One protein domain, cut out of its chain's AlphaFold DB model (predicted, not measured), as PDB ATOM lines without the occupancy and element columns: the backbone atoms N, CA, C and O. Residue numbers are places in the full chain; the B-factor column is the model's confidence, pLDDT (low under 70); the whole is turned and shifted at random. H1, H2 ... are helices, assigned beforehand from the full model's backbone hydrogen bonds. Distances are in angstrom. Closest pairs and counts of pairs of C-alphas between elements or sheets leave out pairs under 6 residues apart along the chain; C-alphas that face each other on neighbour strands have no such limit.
ATOM      1  N   ALA A 334      75.708 143.405 175.807       61.84
ATOM      2  CA  ALA A 334      76.943 144.176 176.010       61.84
ATOM      3  C   ALA A 334      78.210 143.325 176.303       61.84
ATOM      4  O   ALA A 334      79.187 143.471 175.560       61.84
ATOM      5  N   PRO A 335      78.244 142.403 177.292       64.19
ATOM      6  CA  PRO A 335      79.430 141.572 177.529       64.19
ATOM      7  C   PRO A 335      79.729 140.595 176.383       64.19
ATOM      8  O   PRO A 335      80.895 140.380 176.052       64.19
ATOM      9  N   VAL A 336      78.698 140.030 175.742       66.94
ATOM     10  CA  VAL A 336      78.875 139.094 174.618       66.94
ATOM     11  C   VAL A 336      79.347 139.829 173.371       66.94
ATOM     12  O   VAL A 336      80.244 139.339 172.692       66.94
ATOM     13  N   VAL A 337      78.810 141.017 173.078       70.00
ATOM     14  CA  VAL A 337      79.275 141.866 171.972       70.00
ATOM     15  C   VAL A 337      80.714 142.307 172.218       70.00
ATOM     16  O   VAL A 337      81.520 142.232 171.294       70.00
ATOM     17  N   TYR A 338      81.081 142.681 173.450       72.69
ATOM     18  CA  TYR A 338      82.472 142.988 173.792       72.69
ATOM     19  C   TYR A 338      83.394 141.777 173.585       72.69
ATOM     20  O   TYR A 338      84.394 141.887 172.877       72.69
ATOM     21  N   ALA A 339      83.041 140.607 174.128       71.50
ATOM     22  CA  ALA A 339      83.828 139.385 173.959       71.50
ATOM     23  C   ALA A 339      83.957 138.984 172.478       71.50
ATOM     24  O   ALA A 339      85.053 138.679 172.010       71.50
ATOM     25  N   THR A 340      82.865 139.069 171.712       74.25
ATOM     26  CA  THR A 340      82.845 138.793 170.267       74.25
ATOM     27  C   THR A 340      83.736 139.772 169.504       74.25
ATOM     28  O   THR A 340      84.496 139.357 168.632       74.25
ATOM     29  N   ALA A 341      83.699 141.061 169.854       75.44
ATOM     30  CA  ALA A 341      84.561 142.072 169.254       75.44
ATOM     31  C   ALA A 341      86.045 141.800 169.551       75.44
ATOM     32  O   ALA A 341      86.870 141.880 168.642       75.44
ATOM     33  N   VAL A 342      86.390 141.417 170.785       79.62
ATOM     34  CA  VAL A 342      87.760 141.019 171.153       79.62
ATOM     35  C   VAL A 342      88.207 139.798 170.344       79.62
ATOM     36  O   VAL A 342      89.290 139.821 169.755       79.62
ATOM     37  N   CYS A 343      87.371 138.759 170.249       78.31
ATOM     38  CA  CYS A 343      87.656 137.580 169.430       78.31
ATOM     39  C   CYS A 343      87.873 137.941 167.953       78.31
ATOM     40  O   CYS A 343      88.817 137.448 167.336       78.31
ATOM     41  N   GLU A 344      87.053 138.830 167.391       83.94
ATOM     42  CA  GLU A 344      87.185 139.273 166.001       83.94
ATOM     43  C   GLU A 344      88.467 140.089 165.769       83.94
ATOM     44  O   GLU A 344      89.135 139.905 164.750       83.94
ATOM     45  N   VAL A 345      88.875 140.939 166.718       87.12
ATOM     46  CA  VAL A 345      90.158 141.664 166.650       87.12
ATOM     47  C   VAL A 345      91.339 140.688 166.650       87.12
ATOM     48  O   VAL A 345      92.236 140.816 165.814       87.12
ATOM     49  N   LEU A 346      91.325 139.680 167.528       84.19
ATOM     50  CA  LEU A 346      92.371 138.651 167.577       84.19
ATOM     51  C   LEU A 346      92.420 137.829 166.284       84.19
ATOM     52  O   LEU A 346      93.500 137.620 165.726       84.19
ATOM     53  N   ARG A 347      91.256 137.420 165.761       92.75
ATOM     54  CA  ARG A 347      91.145 136.691 164.490       92.75
ATOM     55  C   ARG A 347      91.712 137.505 163.326       92.75
ATOM     56  O   ARG A 347      92.471 136.967 162.523       92.75
ATOM     57  N   ARG A 348      91.395 138.805 163.247       89.25
ATOM     58  CA  ARG A 348      91.956 139.720 162.236       89.25
ATOM     59  C   ARG A 348      93.470 139.866 162.367       89.25
ATOM     60  O   ARG A 348      94.153 139.883 161.347       89.25
ATOM     61  N   GLY A 349      93.995 139.924 163.590       86.56
ATOM     62  CA  GLY A 349      95.437 139.952 163.843       86.56
ATOM     63  C   GLY A 349      96.150 138.688 163.348       86.56
ATOM     64  O   GLY A 349      97.164 138.784 162.655       86.56
ATOM     65  N   ALA A 350      95.590 137.511 163.639       86.12
ATOM     66  CA  ALA A 350      96.117 136.235 163.155       86.12
ATOM     67  C   ALA A 350      96.086 136.152 161.620       86.12
ATOM     68  O   ALA A 350      97.113 135.883 160.998       86.12
ATOM     69  N   PHE A 351      94.944 136.486 161.010       89.25
ATOM     70  CA  PHE A 351      94.795 136.520 159.555       89.25
ATOM     71  C   PHE A 351      95.795 137.478 158.895       89.25
ATOM     72  O   PHE A 351      96.429 137.126 157.906       89.25
ATOM     73  N   HIS A 352      95.982 138.679 159.451       91.19
ATOM     74  CA  HIS A 352      96.930 139.650 158.910       91.19
ATOM     75  C   HIS A 352      98.373 139.126 158.922       91.19
ATOM     76  O   HIS A 352      99.116 139.353 157.964       91.19
ATOM     77  N   LYS A 353      98.766 138.397 159.975       89.75
ATOM     78  CA  LYS A 353     100.090 137.771 160.066       89.75
ATOM     79  C   LYS A 353     100.279 136.710 158.982       89.75
ATOM     80  O   LYS A 353     101.282 136.753 158.272       89.75
ATOM     81  N   GLU A 354      99.318 135.800 158.827       88.62
ATOM     82  CA  GLU A 354      99.369 134.758 157.793       88.62
ATOM     83  C   GLU A 354      99.381 135.357 156.385       88.62
ATOM     84  O   GLU A 354     100.223 134.996 155.562       88.62
ATOM     85  N   PHE A 355      98.514 136.340 156.131       87.00
ATOM     86  CA  PHE A 355      98.457 137.045 154.857       87.00
ATOM     87  C   PHE A 355      99.774 137.762 154.536       87.00
ATOM     88  O   PHE A 355     100.256 137.688 153.409       87.00
ATOM     89  N   SER A 356     100.394 138.414 155.523       89.75
ATOM     90  CA  SER A 356     101.676 139.103 155.332       89.75
ATOM     91  C   SER A 356     102.818 138.129 155.041       89.75
ATOM     92  O   SER A 356     103.648 138.412 154.182       89.75
ATOM     93  N   MET A 357     102.848 136.968 155.709       89.38
ATOM     94  CA  MET A 357     103.827 135.910 155.428       89.38
ATOM     95  C   MET A 357     103.654 135.347 154.017       89.38
ATOM     96  O   MET A 357     104.631 135.228 153.279       89.38
ATOM     97  N   TRP A 358     102.414 135.042 153.626       91.50
ATOM     98  CA  TRP A 358     102.097 134.594 152.271       91.50
ATOM     99  C   TRP A 358     102.513 135.636 151.228       91.50
ATOM    100  O   TRP A 358     103.191 135.302 150.258       91.50
ATOM    101  N   HIS A 359     102.177 136.908 151.456       83.88
ATOM    102  CA  HIS A 359     102.531 137.997 150.555       83.88
ATOM    103  C   HIS A 359     104.051 138.163 150.437       83.88
ATOM    104  O   HIS A 359     104.558 138.284 149.328       83.88
ATOM    105  N   ALA A 360     104.796 138.116 151.546       89.25
ATOM    106  CA  ALA A 360     106.257 138.205 151.527       89.25
ATOM    107  C   ALA A 360     106.895 137.068 150.713       89.25
ATOM    108  O   ALA A 360     107.737 137.329 149.856       89.25
ATOM    109  N   LEU A 361     106.435 135.829 150.915       88.12
ATOM    110  CA  LEU A 361     106.890 134.668 150.147       88.12
ATOM    111  C   LEU A 361     106.556 134.808 148.652       88.12
ATOM    112  O   LEU A 361     107.352 134.453 147.784       88.12
ATOM    113  N   HIS A 362     105.375 135.339 148.336       81.69
ATOM    114  CA  HIS A 362     104.960 135.573 146.958       81.69
ATOM    115  C   HIS A 362     105.803 136.665 146.280       81.69
ATOM    116  O   HIS A 362     106.236 136.487 145.140       81.69
ATOM    117  N   VAL A 363     106.089 137.764 146.985       84.44
ATOM    118  CA  VAL A 363     107.004 138.822 146.528       84.44
ATOM    119  C   VAL A 363     108.391 138.243 146.269       84.44
ATOM    120  O   VAL A 363     108.934 138.467 145.191       84.44
ATOM    121  N   GLU A 364     108.937 137.453 147.197       88.00
ATOM    122  CA  GLU A 364     110.247 136.809 147.047       88.00
ATOM    123  C   GLU A 364     110.302 135.944 145.779       88.00
ATOM    124  O   GLU A 364     111.172 136.136 144.928       88.00
ATOM    125  N   LYS A 365     109.310 135.071 145.571       85.12
ATOM    126  CA  LYS A 365     109.201 134.264 144.343       85.12
ATOM    127  C   LYS A 365     109.140 135.122 143.080       85.12
ATOM    128  O   LYS A 365     109.836 134.829 142.110       85.12
ATOM    129  N   CYS A 366     108.338 136.188 143.088       80.38
ATOM    130  CA  CYS A 366     108.251 137.119 141.963       80.38
ATOM    131  C   CYS A 366     109.595 137.804 141.691       80.38
ATOM    132  O   CYS A 366     109.975 137.969 140.530       80.38
ATOM    133  N   THR A 367     110.329 138.182 142.741       83.00
ATOM    134  CA  THR A 367     111.655 138.789 142.596       83.00
ATOM    135  C   THR A 367     112.676 137.808 142.033       83.00
ATOM    136  O   THR A 367     113.398 138.181 141.110       83.00
ATOM    137  N   THR A 368     112.682 136.552 142.491       86.44
ATOM    138  CA  THR A 368     113.563 135.501 141.964       86.44
ATOM    139  C   THR A 368     113.268 135.221 140.496       86.44
ATOM    140  O   THR A 368     114.173 135.280 139.671       86.44
ATOM    141  N   PHE A 369     111.995 135.032 140.137       84.38
ATOM    142  CA  PHE A 369     111.589 134.807 138.747       84.38
ATOM    143  C   PHE A 369     111.979 135.977 137.831       84.38
ATOM    144  O   PHE A 369     112.493 135.781 136.732       84.38
ATOM    145  N   SER A 370     111.774 137.216 138.291       81.00
ATOM    146  CA  SER A 370     112.188 138.413 137.551       81.00
ATOM    147  C   SER A 370     113.708 138.476 137.359       81.00
ATOM    148  O   SER A 370     114.180 138.863 136.286       81.00
ATOM    149  N   ALA A 371     114.484 138.090 138.376       84.00
ATOM    150  CA  ALA A 371     115.941 138.048 138.306       84.00
ATOM    151  C   ALA A 371     116.435 136.977 137.321       84.00
ATOM    152  O   ALA A 371     117.304 137.271 136.499       84.00
ATOM    153  N   GLU A 372     115.846 135.779 137.349       86.25
ATOM    154  CA  GLU A 372     116.136 134.694 136.403       86.25
ATOM    155  C   GLU A 372     115.830 135.111 134.959       86.25
ATOM    156  O   GLU A 372     116.694 135.010 134.087       86.25
ATOM    157  N   GLU A 373     114.643 135.664 134.697       82.00
ATOM    158  CA  GLU A 373     114.270 136.164 133.366       82.00
ATOM    159  C   GLU A 373     115.197 137.302 132.911       82.00
ATOM    160  O   GLU A 373     115.630 137.344 131.757       82.00
ATOM    161  N   SER A 374     115.569 138.210 133.819       82.94
ATOM    162  CA  SER A 374     116.529 139.280 133.524       82.94
ATOM    163  C   SER A 374     117.909 138.722 133.167       82.94
ATOM    164  O   SER A 374     118.557 139.225 132.247       82.94
ATOM    165  N   GLN A 375     118.351 137.657 133.842       84.69
ATOM    166  CA  GLN A 375     119.601 136.968 133.538       84.69
ATOM    167  C   GLN A 375     119.542 136.268 132.175       84.69
ATOM    168  O   GLN A 375     120.480 136.405 131.386       84.69
ATOM    169  N   ILE A 376     118.446 135.566 131.864       84.00
ATOM    170  CA  ILE A 376     118.227 134.925 130.558       84.00
ATOM    171  C   ILE A 376     118.277 135.977 129.449       84.00
ATOM    172  O   ILE A 376     118.995 135.805 128.461       84.00
ATOM    173  N   ARG A 377     117.587 137.109 129.638       80.88
ATOM    174  CA  ARG A 377     117.632 138.237 128.702       80.88
ATOM    175  C   ARG A 377     119.037 138.781 128.551       80.88
ATOM    176  O   ARG A 377     119.479 138.919 127.423       80.88
ATOM    177  N   ALA A 378     119.771 139.024 129.635       81.81
ATOM    178  CA  ALA A 378     121.148 139.517 129.566       81.81
ATOM    179  C   ALA A 378     122.082 138.557 128.802       81.81
ATOM    180  O   ALA A 378     122.876 138.993 127.964       81.81
ATOM    181  N   GLN A 379     121.960 137.245 129.037       84.38
ATOM    182  CA  GLN A 379     122.717 136.220 128.312       84.38
ATOM    183  C   GLN A 379     122.337 136.149 126.830       84.38
ATOM    184  O   GLN A 379     123.197 135.943 125.976       84.38
ATOM    185  N   PHE A 380     121.055 136.297 126.505       81.94
ATOM    186  CA  PHE A 380     120.607 136.369 125.120       81.94
ATOM    187  C   PHE A 380     121.084 137.665 124.453       81.94
ATOM    188  O   PHE A 380     121.523 137.646 123.301       81.94
ATOM    189  N   THR A 381     121.093 138.773 125.202       80.25
ATOM    190  CA  THR A 381     121.565 140.075 124.738       80.25
ATOM    191  C   THR A 381     123.008 140.037 124.310       80.25
ATOM    192  O   THR A 381     123.309 140.449 123.191       80.25
ATOM    193  N   SER A 382     123.886 139.475 125.137       82.81
ATOM    194  CA  SER A 382     125.307 139.388 124.802       82.81
ATOM    195  C   SER A 382     125.564 138.592 123.517       82.81
ATOM    196  O   SER A 382     126.469 138.932 122.754       82.81
ATOM    197  N   LYS A 383     124.737 137.578 123.219       82.81
ATOM    198  CA  LYS A 383     124.810 136.805 121.966       82.81
ATOM    199  C   LYS A 383     124.308 137.595 120.753       82.81
ATOM    200  O   LYS A 383     124.886 137.483 119.675       82.81
ATOM    201  N   MET A 384     123.244 138.382 120.911       77.62
ATOM    202  CA  MET A 384     122.583 139.097 119.810       77.62
ATOM    203  C   MET A 384     123.170 140.480 119.512       77.62
ATOM    204  O   MET A 384     123.006 140.981 118.401       77.62
ATOM    205  N   GLU A 385     123.862 141.111 120.461       77.81
ATOM    206  CA  GLU A 385     124.302 142.509 120.362       77.81
ATOM    207  C   GLU A 385     125.201 142.790 119.146       77.81
ATOM    208  O   GLU A 385     125.102 143.866 118.547       77.81
ATOM    209  N   ARG A 386     126.016 141.799 118.751       75.12
ATOM    210  CA  ARG A 386     126.931 141.843 117.595       75.12
ATOM    211  C   ARG A 386     126.424 141.066 116.371       75.12
ATOM    212  O   ARG A 386     127.149 140.949 115.387       75.12
ATOM    213  N   ILE A 401     110.976 144.437 132.553       60.38
ATOM    214  CA  ILE A 401     109.881 143.511 132.824       60.38
ATOM    215  C   ILE A 401     108.857 144.255 133.679       60.38
ATOM    216  O   ILE A 401     109.189 144.783 134.739       60.38
ATOM    217  N   ASN A 402     107.616 144.342 133.203       61.25
ATOM    218  CA  ASN A 402     106.556 144.966 133.975       61.25
ATOM    219  C   ASN A 402     106.255 144.039 135.155       61.25
ATOM    220  O   ASN A 402     105.635 142.988 134.979       61.25
ATOM    221  N   THR A 403     106.735 144.399 136.345       58.97
ATOM    222  CA  THR A 403     106.634 143.593 137.569       58.97
ATOM    223  C   THR A 403     105.190 143.149 137.812       58.97
ATOM    224  O   THR A 403     104.946 142.017 138.213       58.97
ATOM    225  N   LEU A 404     104.219 143.994 137.446       57.00
ATOM    226  CA  LEU A 404     102.782 143.728 137.536       57.00
ATOM    227  C   LEU A 404     102.314 142.522 136.693       57.00
ATOM    228  O   LEU A 404     101.354 141.846 137.057       57.00
ATOM    229  N   MET A 405     102.975 142.241 135.566       61.75
ATOM    230  CA  MET A 405     102.656 141.101 134.701       61.75
ATOM    231  C   MET A 405     103.200 139.792 135.286       61.75
ATOM    232  O   MET A 405     102.500 138.783 135.256       61.75
ATOM    233  N   ILE A 406     104.392 139.832 135.902       61.75
ATOM    234  CA  ILE A 406     104.951 138.701 136.663       61.75
ATOM    235  C   ILE A 406     104.045 138.364 137.851       61.75
ATOM    236  O   ILE A 406     103.662 137.204 138.001       61.75
ATOM    237  N   TYR A 407     103.641 139.370 138.640       60.88
ATOM    238  CA  TYR A 407     102.717 139.173 139.763       60.88
ATOM    239  C   TYR A 407     101.427 138.481 139.313       60.88
ATOM    240  O   TYR A 407     100.993 137.520 139.940       60.88
ATOM    241  N   LYS A 408     100.839 138.899 138.183       60.50
ATOM    242  CA  LYS A 408      99.636 138.250 137.638       60.50
ATOM    243  C   LYS A 408      99.881 136.795 137.231       60.50
ATOM    244  O   LYS A 408      99.074 135.941 137.578       60.50
ATOM    245  N   ILE A 409     100.965 136.493 136.517       64.62
ATOM    246  CA  ILE A 409     101.246 135.131 136.028       64.62
ATOM    247  C   ILE A 409     101.466 134.158 137.192       64.62
ATOM    248  O   ILE A 409     100.897 133.065 137.196       64.62
ATOM    249  N   ILE A 410     102.249 134.558 138.198       63.84
ATOM    250  CA  ILE A 410     102.537 133.708 139.360       63.84
ATOM    251  C   ILE A 410     101.281 133.548 140.222       63.84
ATOM    252  O   ILE A 410     100.964 132.428 140.617       63.84
ATOM    253  N   PHE A 411     100.511 134.619 140.434       64.38
ATOM    254  CA  PHE A 411      99.250 134.558 141.176       64.38
ATOM    255  C   PHE A 411      98.234 133.607 140.522       64.38
ATOM    256  O   PHE A 411      97.694 132.730 141.194       64.38
ATOM    257  N   PHE A 412      98.021 133.700 139.202       59.88
ATOM    258  CA  PHE A 412      97.113 132.793 138.485       59.88
ATOM    259  C   PHE A 412      97.599 131.335 138.492       59.88
ATOM    260  O   PHE A 412      96.783 130.419 138.606       59.88
ATOM    261  N   SER A 413      98.912 131.105 138.409       60.16
ATOM    262  CA  SER A 413      99.508 129.764 138.467       60.16
ATOM    263  C   SER A 413      99.342 129.114 139.846       60.16
ATOM    264  O   SER A 413      98.952 127.947 139.937       60.16
ATOM    265  N   GLU A 414      99.570 129.863 140.928       62.62
ATOM    266  CA  GLU A 414      99.442 129.343 142.294       62.62
ATOM    267  C   GLU A 414      97.979 129.164 142.721       62.62
ATOM    268  O   GLU A 414      97.656 128.130 143.309       62.62
ATOM    269  N   CYS A 415      97.070 130.076 142.356       57.06
ATOM    270  CA  CYS A 415      95.633 129.889 142.602       57.06
ATOM    271  C   CYS A 415      95.060 128.683 141.842       57.06
ATOM    272  O   CYS A 415      94.157 128.028 142.346       57.06
ATOM    273  N   SER A 416      95.595 128.354 140.661       53.34
ATOM    274  CA  SER A 416      95.125 127.200 139.875       53.34
ATOM    275  C   SER A 416      95.699 125.861 140.360       53.34
ATOM    276  O   SER A 416      95.102 124.815 140.121       53.34
ATOM    277  N   ARG A 417      96.872 125.866 141.014       51.53
ATOM    278  CA  ARG A 417      97.548 124.651 141.519       51.53
ATOM    279  C   ARG A 417      97.228 124.320 142.967       51.53
ATOM    280  O   ARG A 417      97.257 123.152 143.347       51.53
ATOM    281  N   SER A 418      96.978 125.334 143.781       49.59
ATOM    282  CA  SER A 418      96.706 125.165 145.197       49.59
ATOM    283  C   SER A 418      95.192 125.207 145.395       49.59
ATOM    284  O   SER A 418      94.592 126.257 145.592       49.59
ATOM    285  N   GLY A 419      94.546 124.039 145.321       50.66
ATOM    286  CA  GLY A 419      93.154 123.845 145.753       50.66
ATOM    287  C   GLY A 419      92.990 124.016 147.272       50.66
ATOM    288  O   GLY A 419      92.346 123.207 147.930       50.66
TER     289      GLY A 419
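This is residues 334 to 386 and 401 to 419 of the 439 residues of an uncharacterized protein of Heterorhabditis bacteriophora (UniProt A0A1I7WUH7). One very long, unbent helix, H1, makes the length of the model, and a much shorter helix, H2, packs steeply on it at residues 366 to 370, with long stretches of H1 sticking out on both sides. The printed part has 72 residues with two named helices, H1 then H2, and no named strand; the class is all helix. It is an extended rod, with a radius of gyration of the C-alphas of 20.7 A and spans of 77 by 20 by 15 A.

H1, residues 334 to 384, touches H2, residues 403 to 417, with its residues 366 to 370 alone. Their closest C-alphas, those of Cys 366 and Tyr 407, are 6.3 A apart. The two helices run opposite ways at a steep tilt of 65 degrees. Residues 334 to 361 and 375 to 386 stand free. Every O i to N i+4 pair is within hydrogen-bond range in H2, and 46 of 47 are in H1.

H1 measures 72.6 A, from C-alpha 334 at (76.943, 144.176, 176.010) to C-alpha 384 at (122.583, 139.097, 119.810). H2 measures 21.4 A and ends at C-alpha 417, (97.548, 124.651, 141.519).

The C-alphas farthest apart, those of Ala 334 and Arg 386, are 76.9 A apart. Residues 387 to 400 are not printed, and C-alphas 386 and 401 are 22.9 A apart across this cut, which lies in the link from H1 to H2. Mean pLDDT of the printed part is 76.2, with residues 334 to 336 and 401 to 419 under 70.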